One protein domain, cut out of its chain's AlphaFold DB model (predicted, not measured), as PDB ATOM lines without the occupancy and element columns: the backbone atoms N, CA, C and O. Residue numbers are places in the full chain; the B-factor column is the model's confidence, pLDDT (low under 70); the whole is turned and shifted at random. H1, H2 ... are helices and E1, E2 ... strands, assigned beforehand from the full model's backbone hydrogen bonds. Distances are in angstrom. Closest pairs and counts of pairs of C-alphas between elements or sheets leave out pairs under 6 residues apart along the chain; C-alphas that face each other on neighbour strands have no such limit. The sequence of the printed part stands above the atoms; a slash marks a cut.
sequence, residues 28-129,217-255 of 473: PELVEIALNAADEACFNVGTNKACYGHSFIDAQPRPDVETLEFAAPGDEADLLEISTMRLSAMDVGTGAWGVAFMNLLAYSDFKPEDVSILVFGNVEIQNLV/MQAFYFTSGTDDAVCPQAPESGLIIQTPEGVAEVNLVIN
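This is residues 28 to 129 and 217 to 255 of the 473 residues of the protein "SH3 domain-containing protein" of Anaerolineae bacterium (UniProt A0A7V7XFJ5). Two strongly twisted sheets of five strands each stand face to face as a sandwich, their strands at 27 degrees to each other. The single helix H1 packs on the sheet E3 E1 E5 E6 E9, mainly on E1, over the face turned away from the other sheet. The printed part has 141 residues, with one named helix followed by ten named strands, and its class is mostly strand. One sheet, in the order E3 E1 E5 E6 E9, is antiparallel; the other, E2 E4 E7 E8 E10, is mixed. The whole is compact, with a radius of gyration of the C-alphas of 14.7 A and spans of 46 by 39 by 28 A.

H1, residues 28 to 41, begins at C-alpha 28 (227.864, 196.024, 191.503) and is 19.9 A long. E1 is residues 49 to 54, 15.7 A; E2 57 to 61, 12.8 A; E3 76 to 78, 7.0 A; and E4 82 to 87, 13.5 A. The longest strands are E5, residues 99 to 108, 27.2 A, and E6, 111 to 120, 28.3 A. E7 is residues 123 to 127, 13.3 A; E8 219 to 224, 16.4 A; and E9 238 to 242, 13.5 A. E10, residues 250 to 254, 12.7 A, ends at C-alpha 254 (207.165, 217.598, 197.042).

The parts of the two sheets that face each other are 10.1 A centre to centre, their best planes 8 degrees apart. E5 and E6 form a hairpin, with N 102 and O 117 at 2.8 A. E5 is also antiparallel to E1, with N 51 and O 101 at 2.7 A; E3 is the edge strand beside E1, with N 50 and O 77 at 2.8 A. At the other edge E9 is antiparallel to E6, with N 118 and O 240 at 2.9 A. H1 and this sheet make two layers, a helix on one face of a sheet, at a height of 7.5 A. H1 lies over E1 and runs only just slantwise to the strands, at 30.1 degrees to E1 on the local plane; the closest C-alphas, of Ala 38 and Gly 53, are 3.8 A apart. Every O i to N i+4 pair in H1 is within hydrogen-bond range. In the second sheet, E2 is antiparallel to E4, with N 58 and O 86 at 2.8 A, E4 to E7, with N 85 and O 125 at 2.8 A, and E7 to E8, with N 126 and O 221 at 2.8 A. E10 is parallel to E8 at 56 degrees, with N 220 and O 253 at 3.0 A.

The C-alphas farthest apart, of Gly 93 and Asp 109, are 47.3 A apart. Residues 130 to 216 are cut out, and C-alphas 129 and 217 are 6.2 A apart across the cut. The links E2 to E3, E4 to E5 and E8 to E9 are long. Residues 246 to 248 are under 70 in pLDDT; the mean of the printed part is 92.4.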
ATOM      1  N   PRO A  28     227.522 195.221 192.679       89.31
ATOM      2  CA  PRO A  28     227.864 196.024 191.503       89.31
ATOM      3  C   PRO A  28     227.224 195.506 190.210       89.31
ATOM      4  O   PRO A  28     226.794 196.308 189.390       89.31
ATOM      5  N   GLU A  29     227.122 194.182 190.041       90.56
ATOM      6  CA  GLU A  29     226.442 193.591 188.881       90.56
ATOM      7  C   GLU A  29     224.950 193.933 188.877       90.56
ATOM      8  O   GLU A  29     224.419 194.273 187.827       90.56
ATOM      9  N   LEU A  30     224.270 193.873 190.029       91.38
ATOM     10  CA  LEU A  30     222.847 194.212 190.105       91.38
ATOM     11  C   LEU A  30     222.596 195.691 189.788       91.38
ATOM     12  O   LEU A  30     221.653 196.000 189.064       91.38
ATOM     13  N   VAL A  31     223.457 196.589 190.277       90.56
ATOM     14  CA  VAL A  31     223.387 198.019 189.942       90.56
ATOM     15  C   VAL A  31     223.492 198.224 188.429       90.56
ATOM     16  O   VAL A  31     222.650 198.894 187.837       90.56
ATOM     17  N   GLU A  32     224.496 197.618 187.792       89.50
ATOM     18  CA  GLU A  32     224.713 197.741 186.348       89.50
ATOM     19  C   GLU A  32     223.554 197.141 185.537       89.50
ATOM     20  O   GLU A  32     223.065 197.772 184.603       89.50
ATOM     21  N   ILE A  33     223.076 195.951 185.911       90.81
ATOM     22  CA  ILE A  33     221.955 195.278 185.241       90.81
ATOM     23  C   ILE A  33     220.694 196.136 185.296       90.81
ATOM     24  O   ILE A  33     220.041 196.320 184.273       90.81
ATOM     25  N   ALA A  34     220.345 196.649 186.474       91.56
ATOM     26  CA  ALA A  34     219.107 197.385 186.671       91.56
ATOM     27  C   ALA A  34     219.098 198.724 185.932       91.56
ATOM     28  O   ALA A  34     218.112 199.053 185.277       91.56
ATOM     29  N   LEU A  35     220.198 199.478 186.003       89.94
ATOM     30  CA  LEU A  35     220.294 200.779 185.343       89.94
ATOM     31  C   LEU A  35     220.361 200.639 183.825       89.94
ATOM     32  O   LEU A  35     219.693 201.394 183.131       89.94
ATOM     33  N   ASN A  36     221.094 199.650 183.303       89.44
ATOM     34  CA  ASN A  36     221.118 199.389 181.863       89.44
ATOM     35  C   ASN A  36     219.756 198.893 181.359       89.44
ATOM     36  O   ASN A  36     219.335 199.278 180.272       89.44
ATOM     37  N   ALA A  37     219.053 198.067 182.143       90.06
ATOM     38  CA  ALA A  37     217.702 197.632 181.799       90.06
ATOM     39  C   ALA A  37     216.727 198.814 181.755       90.06
ATOM     40  O   ALA A  37     215.952 198.915 180.809       90.06
ATOM     41  N   ALA A  38     216.792 199.719 182.736       91.75
ATOM     42  CA  ALA A  38     215.971 200.924 182.747       91.75
ATOM     43  C   ALA A  38     216.315 201.867 181.582       91.75
ATOM     44  O   ALA A  38     215.407 202.390 180.949       91.75
ATOM     45  N   ASP A  39     217.598 202.045 181.258       88.56
ATOM     46  CA  ASP A  39     218.046 202.873 180.129       88.56
ATOM     47  C   ASP A  39     217.549 202.329 178.779       88.56
ATOM     48  O   ASP A  39     217.010 203.075 177.967       88.56
ATOM     49  N   GLU A  40     217.655 201.014 178.557       90.62
ATOM     50  CA  GLU A  40     217.175 200.371 177.328       90.62
ATOM     51  C   GLU A  40     215.642 200.387 177.231       90.62
ATOM     52  O   GLU A  40     215.089 200.686 176.171       90.62
ATOM     53  N   ALA A  41     214.954 200.079 178.333       93.06
ATOM     54  CA  ALA A  41     213.502 199.965 178.361       93.06
ATOM     55  C   ALA A  41     212.793 201.327 178.329       93.06
ATOM     56  O   ALA A  41     211.745 201.450 177.701       93.06
ATOM     57  N   CYS A  42     213.376 202.347 178.964       94.88
ATOM     58  CA  CYS A  42     212.783 203.673 179.137       94.88
ATOM     59  C   CYS A  42     213.483 204.758 178.298       94.88
ATOM     60  O   CYS A  42     213.450 205.939 178.647       94.88
ATOM     61  N   PHE A  43     214.114 204.383 177.180       87.00
ATOM     62  CA  PHE A  43     214.837 205.328 176.323       87.00
ATOM     63  C   PHE A  43     213.934 206.438 175.745       87.00
ATOM     64  O   PHE A  43     214.362 207.584 175.638       87.00
ATOM     65  N   ASN A  44     212.681 206.113 175.394       87.88
ATOM     66  CA  ASN A  44     211.734 207.020 174.727       87.88
ATOM     67  C   ASN A  44     210.384 207.090 175.455       87.88
ATOM     68  O   ASN A  44     209.349 206.797 174.860       87.88
ATOM     69  N   VAL A  45     210.397 207.488 176.724       93.31
ATOM     70  CA  VAL A  45     209.153 207.646 177.489       93.31
ATOM     71  C   VAL A  45     208.380 208.862 177.012       93.31
ATOM     72  O   VAL A  45     208.930 209.965 176.912       93.31
ATOM     73  N   GLY A  46     207.094 208.662 176.728       92.75
ATOM     74  CA  GLY A  46     206.214 209.755 176.334       92.75
ATOM     75  C   GLY A  46     206.058 210.821 177.422       92.75
ATOM     76  O   GLY A  46     206.349 210.620 178.598       92.75
ATOM     77  N   THR A  47     205.581 211.988 177.016       92.06
ATOM     78  CA  THR A  47     205.301 213.101 177.919       92.06
ATOM     79  C   THR A  47     204.206 212.745 178.929       92.06
ATOM     80  O   THR A  47     203.197 212.148 178.561       92.06
ATOM     81  N   ASN A  48     204.380 213.159 180.186       94.62
ATOM     82  CA  ASN A  48     203.492 212.848 181.312       94.62
ATOM     83  C   ASN A  48     203.291 211.342 181.559       94.62
ATOM     84  O   ASN A  48     202.218 210.927 182.005       94.62
ATOM     85  N   LYS A  49     204.327 210.532 181.315       97.19
ATOM     86  CA  LYS A  49     204.305 209.083 181.541       97.19
ATOM     87  C   LYS A  49     205.349 208.635 182.555       97.19
ATOM     88  O   LYS A  49     206.430 209.212 182.677       97.19
ATOM     89  N   ALA A  50     205.017 207.562 183.260       97.81
ATOM     90  CA  ALA A  50     205.970 206.723 183.964       97.81
ATOM     91  C   ALA A  50     206.333 205.523 183.088       97.81
ATOM     92  O   ALA A  50     205.477 204.993 182.388       97.81
ATOM     93  N   CYS A  51     207.574 205.065 183.188       98.06
ATOM     94  CA  CYS A  51     208.075 203.838 182.600       98.06
ATOM     95  C   CYS A  51     208.615 202.915 183.684       98.06
ATOM     96  O   CYS A  51     209.360 203.322 184.585       98.06
ATOM     97  N   TYR A  52     208.240 201.650 183.574       97.62
ATOM     98  CA  TYR A  52     208.759 200.594 184.414       97.62
ATOM     99  C   TYR A  52     210.189 200.285 183.958       97.62
ATOM    100  O   TYR A  52     210.395 199.736 182.880       97.62
ATOM    101  N   GLY A  53     211.197 200.622 184.764       95.75
ATOM    102  CA  GLY A  53     212.604 200.435 184.392       95.75
ATOM    103  C   GLY A  53     213.158 199.078 184.819       95.75
ATOM    104  O   GLY A  53     213.595 198.272 183.997       95.75
ATOM    105  N   HIS A  54     213.126 198.797 186.121       92.75
ATOM    106  CA  HIS A  54     213.624 197.551 186.688       92.75
ATOM    107  C   HIS A  54     212.774 197.057 187.860       92.75
ATOM    108  O   HIS A  54     212.220 197.838 188.627       92.75
ATOM    109  N   SER A  55     212.687 195.727 187.925       89.12
ATOM    110  CA  SER A  55     211.813 194.859 188.718       89.12
ATOM    111  C   SER A  55     211.282 195.398 190.058       89.12
ATOM    112  O   SER A  55     212.000 196.015 190.834       89.12
ATOM    113  N   PHE A  56     210.069 194.958 190.414       89.38
ATOM    114  CA  PHE A  56     209.387 195.180 191.702       89.38
ATOM    115  C   PHE A  56     208.897 196.611 191.940       89.38
ATOM    116  O   PHE A  56     209.114 197.200 193.004       89.38
ATOM    117  N   ILE A  57     208.175 197.115 190.942       94.88
ATOM    118  CA  ILE A  57     207.374 198.333 191.017       94.88
ATOM    119  C   ILE A  57     205.901 197.931 191.119       94.88
ATOM    120  O   ILE A  57     205.425 197.115 190.330       94.88
ATOM    121  N   ASP A  58     205.202 198.477 192.107       96.12
ATOM    122  CA  ASP A  58     203.761 198.332 192.307       96.12
ATOM    123  C   ASP A  58     203.096 199.696 192.095       96.12
ATOM    124  O   ASP A  58     203.265 200.607 192.909       96.12
ATOM    125  N   ALA A  59     202.375 199.851 190.984       97.06
ATOM    126  CA  ALA A  59     201.616 201.055 190.670       97.06
ATOM    127  C   ALA A  59     200.122 200.807 190.892       97.06
ATOM    128  O   ALA A  59     199.526 199.899 190.314       97.06
ATOM    129  N   GLN A  60     199.515 201.630 191.741       97.12
ATOM    130  CA  GLN A  60     198.097 201.562 192.055       97.12
ATOM    131  C   GLN A  60     197.321 202.511 191.131       97.12
ATOM    132  O   GLN A  60     197.575 203.725 191.167       97.12
ATOM    133  N   PRO A  61     196.362 202.005 190.334       97.12
ATOM    134  CA  PRO A  61     195.526 202.849 189.488       97.12
ATOM    135  C   PRO A  61     194.651 203.790 190.318       97.12
ATOM    136  O   PRO A  61     194.312 203.499 191.470       97.12
ATOM    137  N   ARG A  62     194.247 204.912 189.724       93.94
ATOM    138  CA  ARG A  62     193.159 205.735 190.261       93.94
ATOM    139  C   ARG A  62     191.804 205.002 190.184       93.94
ATOM    140  O   ARG A  62     191.660 204.068 189.398       93.94
ATOM    141  N   PRO A  63     190.795 205.392 190.994       91.12
ATOM    142  CA  PRO A  63     189.502 204.694 191.056       91.12
ATOM    143  C   PRO A  63     188.725 204.606 189.732       91.12
ATOM    144  O   PRO A  63     187.884 203.725 189.576       91.12
ATOM    145  N   ASP A  64     188.973 205.541 188.821       87.88
ATOM    146  CA  ASP A  64     188.384 205.688 187.488       87.88
ATOM    147  C   ASP A  64     189.152 204.935 186.386       87.88
ATOM    148  O   ASP A  64     188.660 204.818 185.264       87.88
ATOM    149  N   VAL A  65     190.308 204.355 186.716       93.38
ATOM    150  CA  VAL A  65     191.133 203.570 185.794       93.38
ATOM    151  C   VAL A  65     190.829 202.084 185.981       93.38
ATOM    152  O   VAL A  65     191.184 201.472 186.989       93.38
ATOM    153  N   GLU A  66     190.159 201.476 184.998       89.88
ATOM    154  CA  GLU A  66     189.766 200.058 185.067       89.88
ATOM    155  C   GLU A  66     190.952 199.097 184.918       89.88
ATOM    156  O   GLU A  66     190.932 197.984 185.449       89.88
ATOM    157  N   THR A  67     191.970 199.473 184.143       90.81
ATOM    158  CA  THR A  67     193.145 198.638 183.871       90.81
ATOM    159  C   THR A  67     194.360 199.527 183.665       90.81
ATOM    160  O   THR A  67     194.337 200.399 182.806       90.81
ATOM    161  N   LEU A  68     195.412 199.273 184.444       94.19
ATOM    162  CA  LEU A  68     196.711 199.928 184.337       94.19
ATOM    163  C   LEU A  68     197.744 198.877 183.924       94.19
ATOM    164  O   LEU A  68     198.022 197.944 184.683       94.19
ATOM    165  N   GLU A  69     198.284 198.998 182.715       92.81
ATOM    166  CA  GLU A  69     199.335 198.108 182.210       92.81
ATOM    167  C   GLU A  69     200.706 198.646 182.639       92.81
ATOM    168  O   GLU A  69     201.299 199.482 181.968       92.81
ATOM    169  N   PHE A  70     201.180 198.211 183.813       96.25
ATOM    170  CA  PHE A  70     202.452 198.664 184.387       96.25
ATOM    171  C   PHE A  70     203.100 197.578 185.259       96.25
ATOM    172  O   PHE A  70     203.139 197.673 186.487       96.25
ATOM    173  N   ALA A  71     203.539 196.482 184.636       93.62
ATOM    174  CA  ALA A  71     203.956 195.272 185.350       93.62
ATOM    175  C   ALA A  71     205.323 194.714 184.924       93.62
ATOM    176  O   ALA A  71     205.871 193.860 185.631       93.62
ATOM    177  N   ALA A  72     205.876 195.159 183.796       94.25
ATOM    178  CA  ALA A  72     207.140 194.678 183.257       94.25
ATOM    179  C   ALA A  72     208.006 195.820 182.698       94.25
ATOM    180  O   ALA A  72     207.471 196.852 182.303       94.25
ATOM    181  N   PRO A  73     209.340 195.636 182.622       95.12
ATOM    182  CA  PRO A  73     210.233 196.626 182.032       95.12
ATOM    183  C   PRO A  73     209.802 197.083 180.636       95.12
ATOM    184  O   PRO A  73     209.590 196.250 179.754       95.12
ATOM    185  N   GLY A  74     209.718 198.401 180.450       95.00
ATOM    186  CA  GLY A  74     209.294 199.057 179.211       95.00
ATOM    187  C   GLY A  74     207.794 199.341 179.128       95.00
ATOM    188  O   GLY A  74     207.375 200.025 178.198       95.00
ATOM    189  N   ASP A  75     206.991 198.857 180.081       96.88
ATOM    190  CA  ASP A  75     205.599 199.289 180.202       96.88
ATOM    191  C   ASP A  75     205.563 200.782 180.558       96.88
ATOM    192  O   ASP A  75     206.270 201.235 181.467       96.88
ATOM    193  N   GLU A  76     204.711 201.530 179.861       97.19
ATOM    194  CA  GLU A  76     204.463 202.945 180.114       97.19
ATOM    195  C   GLU A  76     203.023 203.167 180.568       97.19
ATOM    196  O   GLU A  76     202.088 202.600 180.003       97.19
ATOM    197  N   ALA A  77     202.840 204.056 181.539       97.06
ATOM    198  CA  ALA A  77     201.532 204.442 182.051       97.06
ATOM    199  C   ALA A  77     201.436 205.960 182.227       97.06
ATOM    200  O   ALA A  77     202.419 206.615 182.578       97.06
ATOM    201  N   ASP A  78     200.247 206.520 181.999       96.50
ATOM    202  CA  ASP A  78     200.017 207.953 182.179       96.50
ATOM    203  C   ASP A  78     200.084 208.322 183.666       96.50
ATOM    204  O   ASP A  78     199.472 207.686 184.524       96.50
ATOM    205  N   LEU A  79     200.812 209.390 183.997       96.12
ATOM    206  CA  LEU A  79     201.017 209.807 185.391       96.12
ATOM    207  C   LEU A  79     199.713 210.210 186.090       96.12
ATOM    208  O   LEU A  79     199.617 210.115 187.314       96.12
ATOM    209  N   LEU A  80     198.703 210.648 185.330       94.06
ATOM    210  CA  LEU A  80     197.368 210.905 185.873       94.06
ATOM    211  C   LEU A  80     196.618 209.622 186.217       94.06
ATOM    212  O   LEU A  80     195.793 209.668 187.118       94.06
ATOM    213  N   GLU A  81     196.908 208.493 185.575       95.94
ATOM    214  CA  GLU A  81     196.254 207.217 185.878       95.94
ATOM    215  C   GLU A  81     196.832 206.547 187.133       95.94
ATOM    216  O   GLU A  81     196.169 205.727 187.774       95.94
ATOM    217  N   ILE A  82     198.054 206.921 187.521       97.00
ATOM    218  CA  ILE A  82     198.746 206.393 188.696       97.00
ATOM    219  C   ILE A  82     198.394 207.229 189.930       97.00
ATOM    220  O   ILE A  82     198.711 208.416 190.028       97.00
ATOM    221  N   SER A  83     197.780 206.584 190.923       96.75
ATOM    222  CA  SER A  83     197.513 207.199 192.230       96.75
ATOM    223  C   SER A  83     198.719 207.108 193.166       96.75
ATOM    224  O   SER A  83     199.047 208.054 193.884       96.75
ATOM    225  N   THR A  84     199.386 205.956 193.189       97.50
ATOM    226  CA  THR A  84     200.529 205.668 194.059       97.50
ATOM    227  C   THR A  84     201.475 204.718 193.344       97.50
ATOM    228  O   THR A  84     201.023 203.776 192.700       97.50
ATOM    229  N   MET A  85     202.779 204.936 193.481       97.81
ATOM    230  CA  MET A  85     203.824 204.060 192.959       97.81
ATOM    231  C   MET A  85     204.776 203.677 194.089       97.81
ATOM    232  O   MET A  85     205.315 204.550 194.771       97.81
ATOM    233  N   ARG A  86     204.975 202.374 194.295       97.94
ATOM    234  CA  ARG A  86     205.878 201.807 195.301       97.94
ATOM    235  C   ARG A  86     206.982 201.007 194.634       97.94
ATOM    236  O   ARG A  86     206.708 200.129 193.823       97.94
ATOM    237  N   LEU A  87     208.222 201.293 194.998       97.06
ATOM    238  CA  LEU A  87     209.414 200.614 194.504       97.06
ATOM    239  C   LEU A  87     210.079 199.855 195.651       97.06
ATOM    240  O   LEU A  87     210.015 200.255 196.815       97.06
ATOM    241  N   SER A  88     210.714 198.734 195.316       93.94
ATOM    242  CA  SER A  88     211.364 197.879 196.307       93.94
ATOM    243  C   SER A  88     212.838 198.226 196.515       93.94
ATOM    244  O   SER A  88     213.575 198.516 195.568       93.94
ATOM    245  N   ALA A  89     213.284 198.094 197.769       94.69
ATOM    246  CA  ALA A  89     214.696 198.116 198.140       94.69
ATOM    247  C   ALA A  89     215.513 197.085 197.342       94.69
ATOM    248  O   ALA A  89     214.981 196.083 196.858       94.69
ATOM    249  N   MET A  90     216.825 197.304 197.267       93.19
ATOM    250  CA  MET A  90     217.730 196.346 196.644       93.19
ATOM    251  C   MET A  90     217.848 195.053 197.468       93.19
ATOM    252  O   MET A  90     218.146 195.084 198.661       93.19
ATOM    253  N   ASP A  91     217.712 193.909 196.804       92.38
ATOM    254  CA  ASP A  91     217.966 192.575 197.338       92.38
ATOM    255  C   ASP A  91     218.805 191.760 196.342       92.38
ATOM    256  O   ASP A  91     218.325 191.219 195.345       92.38
ATOM    257  N   VAL A  92     220.094 191.631 196.660       90.25
ATOM    258  CA  VAL A  92     221.085 190.886 195.865       90.25
ATOM    259  C   VAL A  92     220.806 189.380 195.777       90.25
ATOM    260  O   VAL A  92     221.278 188.719 194.851       90.25
ATOM    261  N   GLY A  93     220.058 188.820 196.734       87.94
ATOM    262  CA  GLY A  93     219.719 187.399 196.768       87.94
ATOM    263  C   GLY A  93     218.586 187.038 195.812       87.94
ATOM    264  O   GLY A  93     218.545 185.914 195.306       87.94
ATOM    265  N   THR A  94     217.680 187.982 195.554       88.69
ATOM    266  CA  THR A  94     216.557 187.816 194.619       88.69
ATOM    267  C   THR A  94     216.768 188.537 193.288       88.69
ATOM    268  O   THR A  94     216.073 188.224 192.324       88.69
ATOM    269  N   GLY A  95     217.738 189.455 193.212       88.88
ATOM    270  CA  GLY A  95     217.926 190.350 192.069       88.88
ATOM    271  C   GLY A  95     216.861 191.449 191.998       88.88
ATOM    272  O   GLY A  95     216.646 192.013 190.931       88.88
ATOM    273  N   ALA A  96     216.156 191.719 193.101       90.69
ATOM    274  CA  ALA A  96     215.148 192.767 193.161       90.69
ATOM    275  C   ALA A  96     215.812 194.128 193.377       90.69
ATOM    276  O   ALA A  96     216.619 194.275 194.290       90.69
ATOM    277  N   TRP A  97     215.460 195.125 192.572       94.56
ATOM    278  CA  TRP A  97     215.737 196.530 192.853       94.56
ATOM    279  C   TRP A  97     214.798 197.384 192.002       94.56
ATOM    280  O   TRP A  97     214.851 197.316 190.776       94.56
ATOM    281  N   GLY A  98     213.920 198.150 192.649       95.69
ATOM    282  CA  GLY A  98     212.964 198.988 191.937       95.69
ATOM    283  C   GLY A  98     213.668 200.164 191.275       95.69
ATOM    284  O   GLY A  98     214.352 200.923 191.962       95.69
ATOM    285  N   VAL A  99     213.467 200.329 189.967       96.69
ATOM    286  CA  VAL A  99     213.886 201.517 189.210       96.69
ATOM    287  C   VAL A  99     212.748 201.934 188.284       96.69
ATOM    288  O   VAL A  99     212.322 201.142 187.449       96.69
ATOM    289  N   ALA A 100     212.267 203.165 188.405       97.25
ATOM    290  CA  ALA A 100     211.268 203.748 187.514       97.25
ATOM    291  C   ALA A 100     211.816 205.029 186.893       97.25
ATOM    292  O   ALA A 100     212.584 205.753 187.529       97.25
ATOM    293  N   PHE A 101     211.374 205.330 185.679       96.94
ATOM    294  CA  PHE A 101     211.610 206.626 185.061       96.94
ATOM    295  C   PHE A 101     210.284 207.352 184.851       96.94
ATOM    296  O   PHE A 101     209.291 206.724 184.505       96.94
ATOM    297  N   MET A 102     210.251 208.664 185.059       97.00
ATOM    298  CA  MET A 102     209.098 209.503 184.758       97.00
ATOM    299  C   MET A 102     209.536 210.685 183.906       97.00
ATOM    300  O   MET A 102     210.509 211.363 184.233       97.00
ATOM    301  N   ASN A 103     208.782 210.942 182.846       95.44
ATOM    302  CA  ASN A 103     208.919 212.122 182.012       95.44
ATOM    303  C   ASN A 103     207.632 212.937 182.148       95.44
ATOM    304  O   ASN A 103     206.570 212.466 181.741       95.44
ATOM    305  N   LEU A 104     207.694 214.123 182.748       93.50
ATOM    306  CA  LEU A 104     206.524 214.981 182.957       93.50
ATOM    307  C   LEU A 104     206.749 216.392 182.420       93.50
ATOM    308  O   LEU A 104     207.878 216.863 182.349       93.50
ATOM    309  N   LEU A 105     205.652 217.079 182.105       91.81
ATOM    310  CA  LEU A 105     205.651 218.525 181.908       91.81
ATOM    311  C   LEU A 105     205.357 219.202 183.237       91.81
ATOM    312  O   LEU A 105     204.251 219.088 183.774       91.81
ATOM    313  N   ALA A 106     206.343 219.925 183.750       91.62
ATOM    314  CA  ALA A 106     206.163 220.781 184.907       91.62
ATOM    315  C   ALA A 106     205.950 222.222 184.452       91.62
ATOM    316  O   ALA A 106     206.665 222.739 183.597       91.62
ATOM    317  N   TYR A 107     204.971 222.881 185.055       88.62
ATOM    318  CA  TYR A 107     204.623 224.256 184.738       88.62
ATOM    319  C   TYR A 107     205.357 225.234 185.652       88.62
ATOM    320  O   TYR A 107     205.304 225.120 186.880       88.62
ATOM    321  N   SER A 108     205.978 226.243 185.052       83.50
ATOM    322  CA  SER A 108     206.451 227.442 185.741       83.50
ATOM    323  C   SER A 108     205.864 228.656 185.061       83.50
ATOM    324  O   SER A 108     205.969 228.785 183.842       83.50
ATOM    325  N   ASP A 109     205.164 229.490 185.832       74.19
ATOM    326  CA  ASP A 109     204.456 230.662 185.315       74.19
ATOM    327  C   ASP A 109     203.718 230.359 183.998       74.19
ATOM    328  O   ASP A 109     203.818 231.098 183.019       74.19
ATOM    329  N   PHE A 110     202.989 229.232 183.985       78.00
ATOM    330  CA  PHE A 110     202.103 228.775 182.906       78.00
ATOM    331  C   PHE A 110     202.750 228.151 181.661       78.00
ATOM    332  O   PHE A 110     202.032 227.656 180.786       78.00
ATOM    333  N   LYS A 111     204.082 228.109 181.590       83.88
ATOM    334  CA  LYS A 111     204.803 227.440 180.503       83.88
ATOM    335  C   LYS A 111     205.217 226.033 180.928       83.88
ATOM    336  O   LYS A 111     205.810 225.900 182.002       83.88
ATOM    337  N   PRO A 112     204.893 225.002 180.131       89.25
ATOM    338  CA  PRO A 112     205.351 223.652 180.403       89.25
ATOM    339  C   PRO A 112     206.823 223.503 180.014       89.25
ATOM    340  O   PRO A 112     207.253 223.993 178.973       89.25
ATOM    341  N   GLU A 113     207.570 222.776 180.832       90.50
ATOM    342  CA  GLU A 113     208.944 222.370 180.559       90.50
ATOM    343  C   GLU A 113     209.101 220.885 180.891       90.50
ATOM    344  O   GLU A 113     208.490 220.380 181.840       90.50
ATOM    345  N   ASP A 114     209.931 220.187 180.116       89.94
ATOM    346  CA  ASP A 114     210.215 218.772 180.345       89.94
ATOM    347  C   ASP A 114     210.998 218.584 181.652       89.94
ATOM    348  O   ASP A 114     212.002 219.253 181.905       89.94
ATOM    349  N   VAL A 115     210.570 217.629 182.473       93.44
ATOM    350  CA  VAL A 115     211.262 217.220 183.695       93.44
ATOM    351  C   VAL A 115     211.383 215.708 183.715       93.44
ATOM    352  O   VAL A 115     210.402 214.968 183.648       93.44
ATOM    353  N   SER A 116     212.625 215.258 183.849       94.06
ATOM    354  CA  SER A 116     212.988 213.852 183.958       94.06
ATOM    355  C   SER A 116     213.188 213.492 185.428       94.06
ATOM    356  O   SER A 116     213.959 214.152 186.126       94.06
ATOM    357  N   ILE A 117     212.508 212.452 185.910       96.00
ATOM    358  CA  ILE A 117     212.660 211.946 187.278       96.00
ATOM    359  C   ILE A 117     213.028 210.465 187.246       96.00
ATOM    360  O   ILE A 117     212.236 209.629 186.816       96.00
ATOM    361  N   LEU A 118     214.211 210.130 187.757       95.81
ATOM    362  CA  LEU A 118     214.617 208.751 188.018       95.81
ATOM    363  C   LEU A 118     214.311 208.409 189.474       95.81
ATOM    364  O   LEU A 118     214.785 209.092 190.380       95.81
ATOM    365  N   VAL A 119     213.562 207.337 189.706       96.88
ATOM    366  CA  VAL A 119     213.154 206.879 191.039       96.88
ATOM    367  C   VAL A 119     213.757 205.507 191.292       96.88
ATOM    368  O   VAL A 119     213.650 204.631 190.435       96.88
ATOM    369  N   PHE A 120     214.391 205.294 192.444       95.50
ATOM    370  CA  PHE A 120     215.039 204.012 192.723       95.50
ATOM    371  C   PHE A 120     215.089 203.644 194.203       95.50
ATOM    372  O   PHE A 120     215.197 204.493 195.089       95.50
ATOM    373  N   GLY A 121     215.080 202.333 194.448       95.56
ATOM    374  CA  GLY A 121     215.144 201.754 195.785       95.56
ATOM    375  C   GLY A 121     213.795 201.742 196.501       95.56
ATOM    376  O   GLY A 121     212.741 201.673 195.877       95.56
ATOM    377  N   ASN A 122     213.834 201.752 197.831       96.44
ATOM    378  CA  ASN A 122     212.650 201.752 198.679       96.44
ATOM    379  C   ASN A 122     211.983 203.127 198.638       96.44
ATOM    380  O   ASN A 122     212.348 204.007 199.416       96.44
ATOM    381  N   VAL A 123     211.046 203.324 197.716       97.88
ATOM    382  CA  VAL A 123     210.370 204.606 197.501       97.88
ATOM    383  C   VAL A 123     208.864 204.403 197.419       97.88
ATOM    384  O   VAL A 123     208.389 203.443 196.819       97.88
ATOM    385  N   GLU A 124     208.112 205.349 197.975       98.31
ATOM    386  CA  GLU A 124     206.679 205.499 197.727       98.31
ATOM    387  C   GLU A 124     206.387 206.925 197.261       98.31
ATOM    388  O   GLU A 124     206.787 207.882 197.925       98.31
ATOM    389  N   ILE A 125     205.696 207.053 196.128       98.06
ATOM    390  CA  ILE A 125     205.225 208.319 195.557       98.06
ATOM    391  C   ILE A 125     203.704 208.273 195.471       98.06
ATOM    392  O   ILE A 125     203.147 207.292 194.983       98.06
ATOM    393  N   GLN A 126     203.029 209.337 195.895       97.81
ATOM    394  CA  GLN A 126     201.583 209.501 195.761       97.81
ATOM    395  C   GLN A 126     201.275 210.802 195.026       97.81
ATOM    396  O   GLN A 126     201.641 211.883 195.487       97.81
ATOM    397  N   ASN A 127     200.555 210.699 193.913       96.50
ATOM    398  CA  ASN A 127     200.161 211.852 193.112       96.50
ATOM    399  C   ASN A 127     199.149 212.726 193.867       96.50
ATOM    400  O   ASN A 127     198.147 212.210 194.363       96.50
ATOM    401  N   LEU A 128     199.378 214.040 193.916       95.44
ATOM    402  CA  LEU A 128     198.431 215.005 194.489       95.44
ATOM    403  C   LEU A 128     197.622 215.756 193.431       95.44
ATOM    404  O   LEU A 128     196.684 216.472 193.778       95.44
ATOM    405  N   VAL A 129     197.965 215.596 192.154       94.19
ATOM    406  CA  VAL A 129     197.256 216.240 191.049       94.19
ATOM    407  C   VAL A 129     196.135 215.326 190.577       94.19
ATOM    408  O   VAL A 129     196.384 214.266 190.000       94.19
ATOM    409  N   MET A 217     201.697 214.724 188.268       94.94
ATOM    410  CA  MET A 217     202.829 214.438 189.165       94.94
ATOM    411  C   MET A 217     203.796 215.619 189.394       94.94
ATOM    412  O   MET A 217     204.916 215.424 189.856       94.94
ATOM    413  N   GLN A 218     203.370 216.858 189.136       95.81
ATOM    414  CA  GLN A 218     204.132 218.055 189.504       95.81
ATOM    415  C   GLN A 218     204.047 218.329 191.018       95.81
ATOM    416  O   GLN A 218     204.961 218.908 191.612       95.81
ATOM    417  N   ALA A 219     202.957 217.873 191.645       96.62
ATOM    418  CA  ALA A 219     202.760 217.863 193.088       96.62
ATOM    419  C   ALA A 219     202.532 216.428 193.588       96.62
ATOM    420  O   ALA A 219     201.652 215.723 193.084       96.62
ATOM    421  N   PHE A 220     203.310 215.983 194.577       97.88
ATOM    422  CA  PHE A 220     203.218 214.623 195.110       97.88
ATOM    423  C   PHE A 220     203.737 214.495 196.549       97.88
ATOM    424  O   PHE A 220     204.586 215.266 197.006       97.88
ATOM    425  N   TYR A 221     203.241 213.482 197.266       98.00
ATOM    426  CA  TYR A 221     203.915 212.972 198.459       98.00
ATOM    427  C   TYR A 221     204.985 211.960 198.063       98.00
ATOM    428  O   TYR A 221     204.801 211.186 197.125       98.00
ATOM    429  N   PHE A 222     206.093 211.958 198.791       97.94
ATOM    430  CA  PHE A 222     207.254 211.123 198.538       97.94
ATOM    431  C   PHE A 222     207.892 210.667 199.847       97.94
ATOM    432  O   PHE A 222     208.104 211.464 200.765       97.94
ATOM    433  N   THR A 223     208.246 209.388 199.905       98.12
ATOM    434  CA  THR A 223     209.075 208.815 200.967       98.12
ATOM    435  C   THR A 223     210.174 207.966 200.369       98.12
ATOM    436  O   THR A 223     209.987 207.362 199.311       98.12
ATOM    437  N   SER A 224     211.301 207.892 201.068       97.38
ATOM    438  CA  SER A 224     212.400 207.018 200.700       97.38
ATOM    439  C   SER A 224     212.994 206.312 201.912       97.38
ATOM    440  O   SER A 224     212.977 206.820 203.037       97.38
ATOM    441  N   GLY A 225     213.568 205.140 201.659       94.25
ATOM    442  CA  GLY A 225     214.601 204.577 202.510       94.25
ATOM    443  C   GLY A 225     215.828 205.488 202.564       94.25
ATOM    444  O   GLY A 225     216.010 206.388 201.742       94.25
ATOM    445  N   THR A 226     216.636 205.277 203.590       89.19
ATOM    446  CA  THR A 226     217.819 206.078 203.909       89.19
ATOM    447  C   THR A 226     218.760 205.260 204.767       89.19
ATOM    448  O   THR A 226     218.282 204.532 205.647       89.19
ATOM    449  N   ASP A 227     220.060 205.441 204.567       88.44
ATOM    450  CA  ASP A 227     221.088 204.553 205.107       88.44
ATOM    451  C   ASP A 227     220.760 203.078 204.780       88.44
ATOM    452  O   ASP A 227     220.959 202.172 205.597       88.44
ATOM    453  N   ASP A 228     220.174 202.847 203.598       90.44
ATOM    454  CA  ASP A 228     219.634 201.567 203.142       90.44
ATOM    455  C   ASP A 228     220.397 200.978 201.950       90.44
ATOM    456  O   ASP A 228     220.087 199.865 201.506       90.44
ATOM    457  N   ALA A 229     221.451 201.657 201.485       89.25
ATOM    458  CA  ALA A 229     222.365 201.114 200.495       89.25
ATOM    459  C   ALA A 229     223.015 199.817 201.013       89.25
ATOM    460  O   ALA A 229     223.793 199.786 201.972       89.25
ATOM    461  N   VAL A 230     222.736 198.705 200.330       88.75
ATOM    462  CA  VAL A 230     223.253 197.377 200.705       88.75
ATOM    463  C   VAL A 230     224.758 197.222 200.450       88.75
ATOM    464  O   VAL A 230     225.386 196.282 200.946       88.75
ATOM    465  N   CYS A 231     225.351 198.122 199.661       87.38
ATOM    466  CA  CYS A 231     226.780 198.159 199.379       87.38
ATOM    467  C   CYS A 231     227.233 199.564 198.933       87.38
ATOM    468  O   CYS A 231     226.404 200.341 198.472       87.38
ATOM    469  N   PRO A 232     228.546 199.879 198.964       84.50
ATOM    470  CA  PRO A 232     229.059 201.193 198.556       84.50
ATOM    471  C   PRO A 232     228.818 201.578 197.088       84.50
ATOM    472  O   PRO A 232     228.996 202.734 196.734       84.50
ATOM    473  N   GLN A 233     228.526 200.616 196.212       84.62
ATOM    474  CA  GLN A 233     228.263 200.859 194.791       84.62
ATOM    475  C   GLN A 233     226.788 201.144 194.503       84.62
ATOM    476  O   GLN A 233     226.484 201.676 193.441       84.62
ATOM    477  N   ALA A 234     225.892 200.769 195.417       87.12
ATOM    478  CA  ALA A 234     224.481 201.090 195.310       87.12
ATOM    479  C   ALA A 234     224.252 202.513 195.842       87.12
ATOM    480  O   ALA A 234     224.871 202.882 196.845       87.12
ATOM    481  N   PRO A 235     223.402 203.313 195.187       89.75
ATOM    482  CA  PRO A 235     222.951 204.569 195.762       89.75
ATOM    483  C   PRO A 235     222.010 204.311 196.946       89.75
ATOM    484  O   PRO A 235     221.394 203.247 197.051       89.75
ATOM    485  N   GLU A 236     221.861 205.319 197.797       92.69
ATOM    486  CA  GLU A 236     220.763 205.395 198.764       92.69
ATOM    487  C   GLU A 236     219.419 205.552 198.049       92.69
ATOM    488  O   GLU A 236     219.359 206.215 197.015       92.69
ATOM    489  N   SER A 237     218.334 204.996 198.590       95.50
ATOM    490  CA  SER A 237     217.007 205.126 197.969       95.50
ATOM    491  C   SER A 237     216.569 206.588 197.836       95.50
ATOM    492  O   SER A 237     216.737 207.389 198.757       95.50
ATOM    493  N   GLY A 238     215.954 206.943 196.709       96.38
ATOM    494  CA  GLY A 238     215.470 208.301 196.496       96.38
ATOM    495  C   GLY A 238     215.036 208.579 195.065       96.38
ATOM    496  O   GLY A 238     214.733 207.663 194.296       96.38
ATOM    497  N   LEU A 239     215.002 209.864 194.719       95.94
ATOM    498  CA  LEU A 239     214.736 210.315 193.357       95.94
ATOM    499  C   LEU A 239     215.774 211.334 192.890       95.94
ATOM    500  O   LEU A 239     216.254 212.153 193.674       95.94
ATOM    501  N   ILE A 240     216.117 211.271 191.607       96.00
ATOM    502  CA  ILE A 240     216.907 212.282 190.904       96.00
ATOM    503  C   ILE A 240     215.964 213.028 189.975       96.00
ATOM    504  O   ILE A 240     215.294 212.405 189.160       96.00
ATOM    505  N   ILE A 241     215.945 214.349 190.081       95.56
ATOM    506  CA  ILE A 241     215.183 215.243 189.215       95.56
ATOM    507  C   ILE A 241     216.172 215.952 188.306       95.56
ATOM    508  O   ILE A 241     217.184 216.468 188.783       95.56
ATOM    509  N   GLN A 242     215.870 215.998 187.016       92.88
ATOM    510  CA  GLN A 242     216.658 216.691 186.012       92.88
ATOM    511  C   GLN A 242     215.761 217.597 185.186       92.88
ATOM    512  O   GLN A 242     214.789 217.151 184.578       92.88
ATOM    513  N   THR A 243     216.133 218.869 185.142       91.25
ATOM    514  CA  THR A 243     215.607 219.835 184.177       91.25
ATOM    515  C   THR A 243     216.613 220.030 183.048       91.25
ATOM    516  O   THR A 243     217.820 219.914 183.295       91.25
ATOM    517  N   PRO A 244     216.170 220.397 181.836       83.50
ATOM    518  CA  PRO A 244     217.071 220.780 180.763       83.50
ATOM    519  C   PRO A 244     218.047 221.880 181.202       83.50
ATOM    520  O   PRO A 244     217.701 222.800 181.945       83.50
ATOM    521  N   GLU A 245     219.299 221.798 180.753       74.81
ATOM    522  CA  GLU A 245     220.289 222.827 181.071       74.81
ATOM    523  C   GLU A 245     220.010 224.120 180.291       74.81
ATOM    524  O   GLU A 245     219.845 224.111 179.071       74.81
ATOM    525  N   GLY A 246     220.030 225.261 180.986       66.19
ATOM    526  CA  GLY A 246     219.936 226.581 180.357       66.19
ATOM    527  C   GLY A 246     218.541 226.970 179.856       66.19
ATOM    528  O   GLY A 246     218.437 227.964 179.133       66.19
ATOM    529  N   VAL A 247     217.501 226.218 180.231       62.22
ATOM    530  CA  VAL A 247     216.091 226.569 179.986       62.22
ATOM    531  C   VAL A 247     215.440 227.178 181.232       62.22
ATOM    532  O   VAL A 247     216.117 227.429 182.231       62.22
ATOM    533  N   ALA A 248     214.145 227.483 181.129       69.44
ATOM    534  CA  ALA A 248     213.341 228.054 182.196       69.44
ATOM    535  C   ALA A 248     213.334 227.191 183.471       69.44
ATOM    536  O   ALA A 248     213.555 225.983 183.459       69.44
ATOM    537  N   GLU A 249     213.087 227.859 184.589       86.12
ATOM    538  CA  GLU A 249     212.898 227.239 185.897       86.12
ATOM    539  C   GLU A 249     211.615 226.408 185.894       86.12
ATOM    540  O   GLU A 249     210.633 226.832 185.294       86.12
ATOM    541  N   VAL A 250     211.589 225.281 186.606       89.50
ATOM    542  CA  VAL A 250     210.355 224.510 186.841       89.50
ATOM    543  C   VAL A 250     210.007 224.498 188.317       89.50
ATOM    544  O   VAL A 250     210.903 224.520 189.161       89.50
ATOM    545  N   ASN A 251     208.716 224.411 188.635       92.75
ATOM    546  CA  ASN A 251     208.236 224.317 190.010       92.75
ATOM    547  C   ASN A 251     207.704 222.914 190.298       92.75
ATOM    548  O   ASN A 251     206.785 222.453 189.624       92.75
ATOM    549  N   LEU A 252     208.224 222.264 191.334       95.81
ATOM    550  CA  LEU A 252     207.694 221.017 191.882       95.81
ATOM    551  C   LEU A 252     207.238 221.232 193.323       95.81
ATOM    552  O   LEU A 252     207.865 221.977 194.078       95.81
ATOM    553  N   VAL A 253     206.172 220.540 193.719       96.94
ATOM    554  CA  VAL A 253     205.691 220.534 195.105       96.94
ATOM    555  C   VAL A 253     205.832 219.130 195.667       96.94
ATOM    556  O   VAL A 253     205.018 218.249 195.403       96.94
ATOM    557  N   ILE A 254     206.868 218.914 196.471       98.12
ATOM    558  CA  ILE A 254     207.165 217.598 197.042       98.12
ATOM    559  C   ILE A 254     206.938 217.678 198.542       98.12
ATOM    560  O   ILE A 254     207.557 218.495 199.220       98.12
ATOM    561  N   ASN A 255     206.036 216.852 199.076       97.69
ATOM    562  CA  ASN A 255     205.691 216.870 200.504       97.69
ATOM    563  C   ASN A 255     205.267 218.266 201.011       97.69
ATOM    564  O   ASN A 255     205.545 218.638 202.149       97.69
TER     565      ASN A 255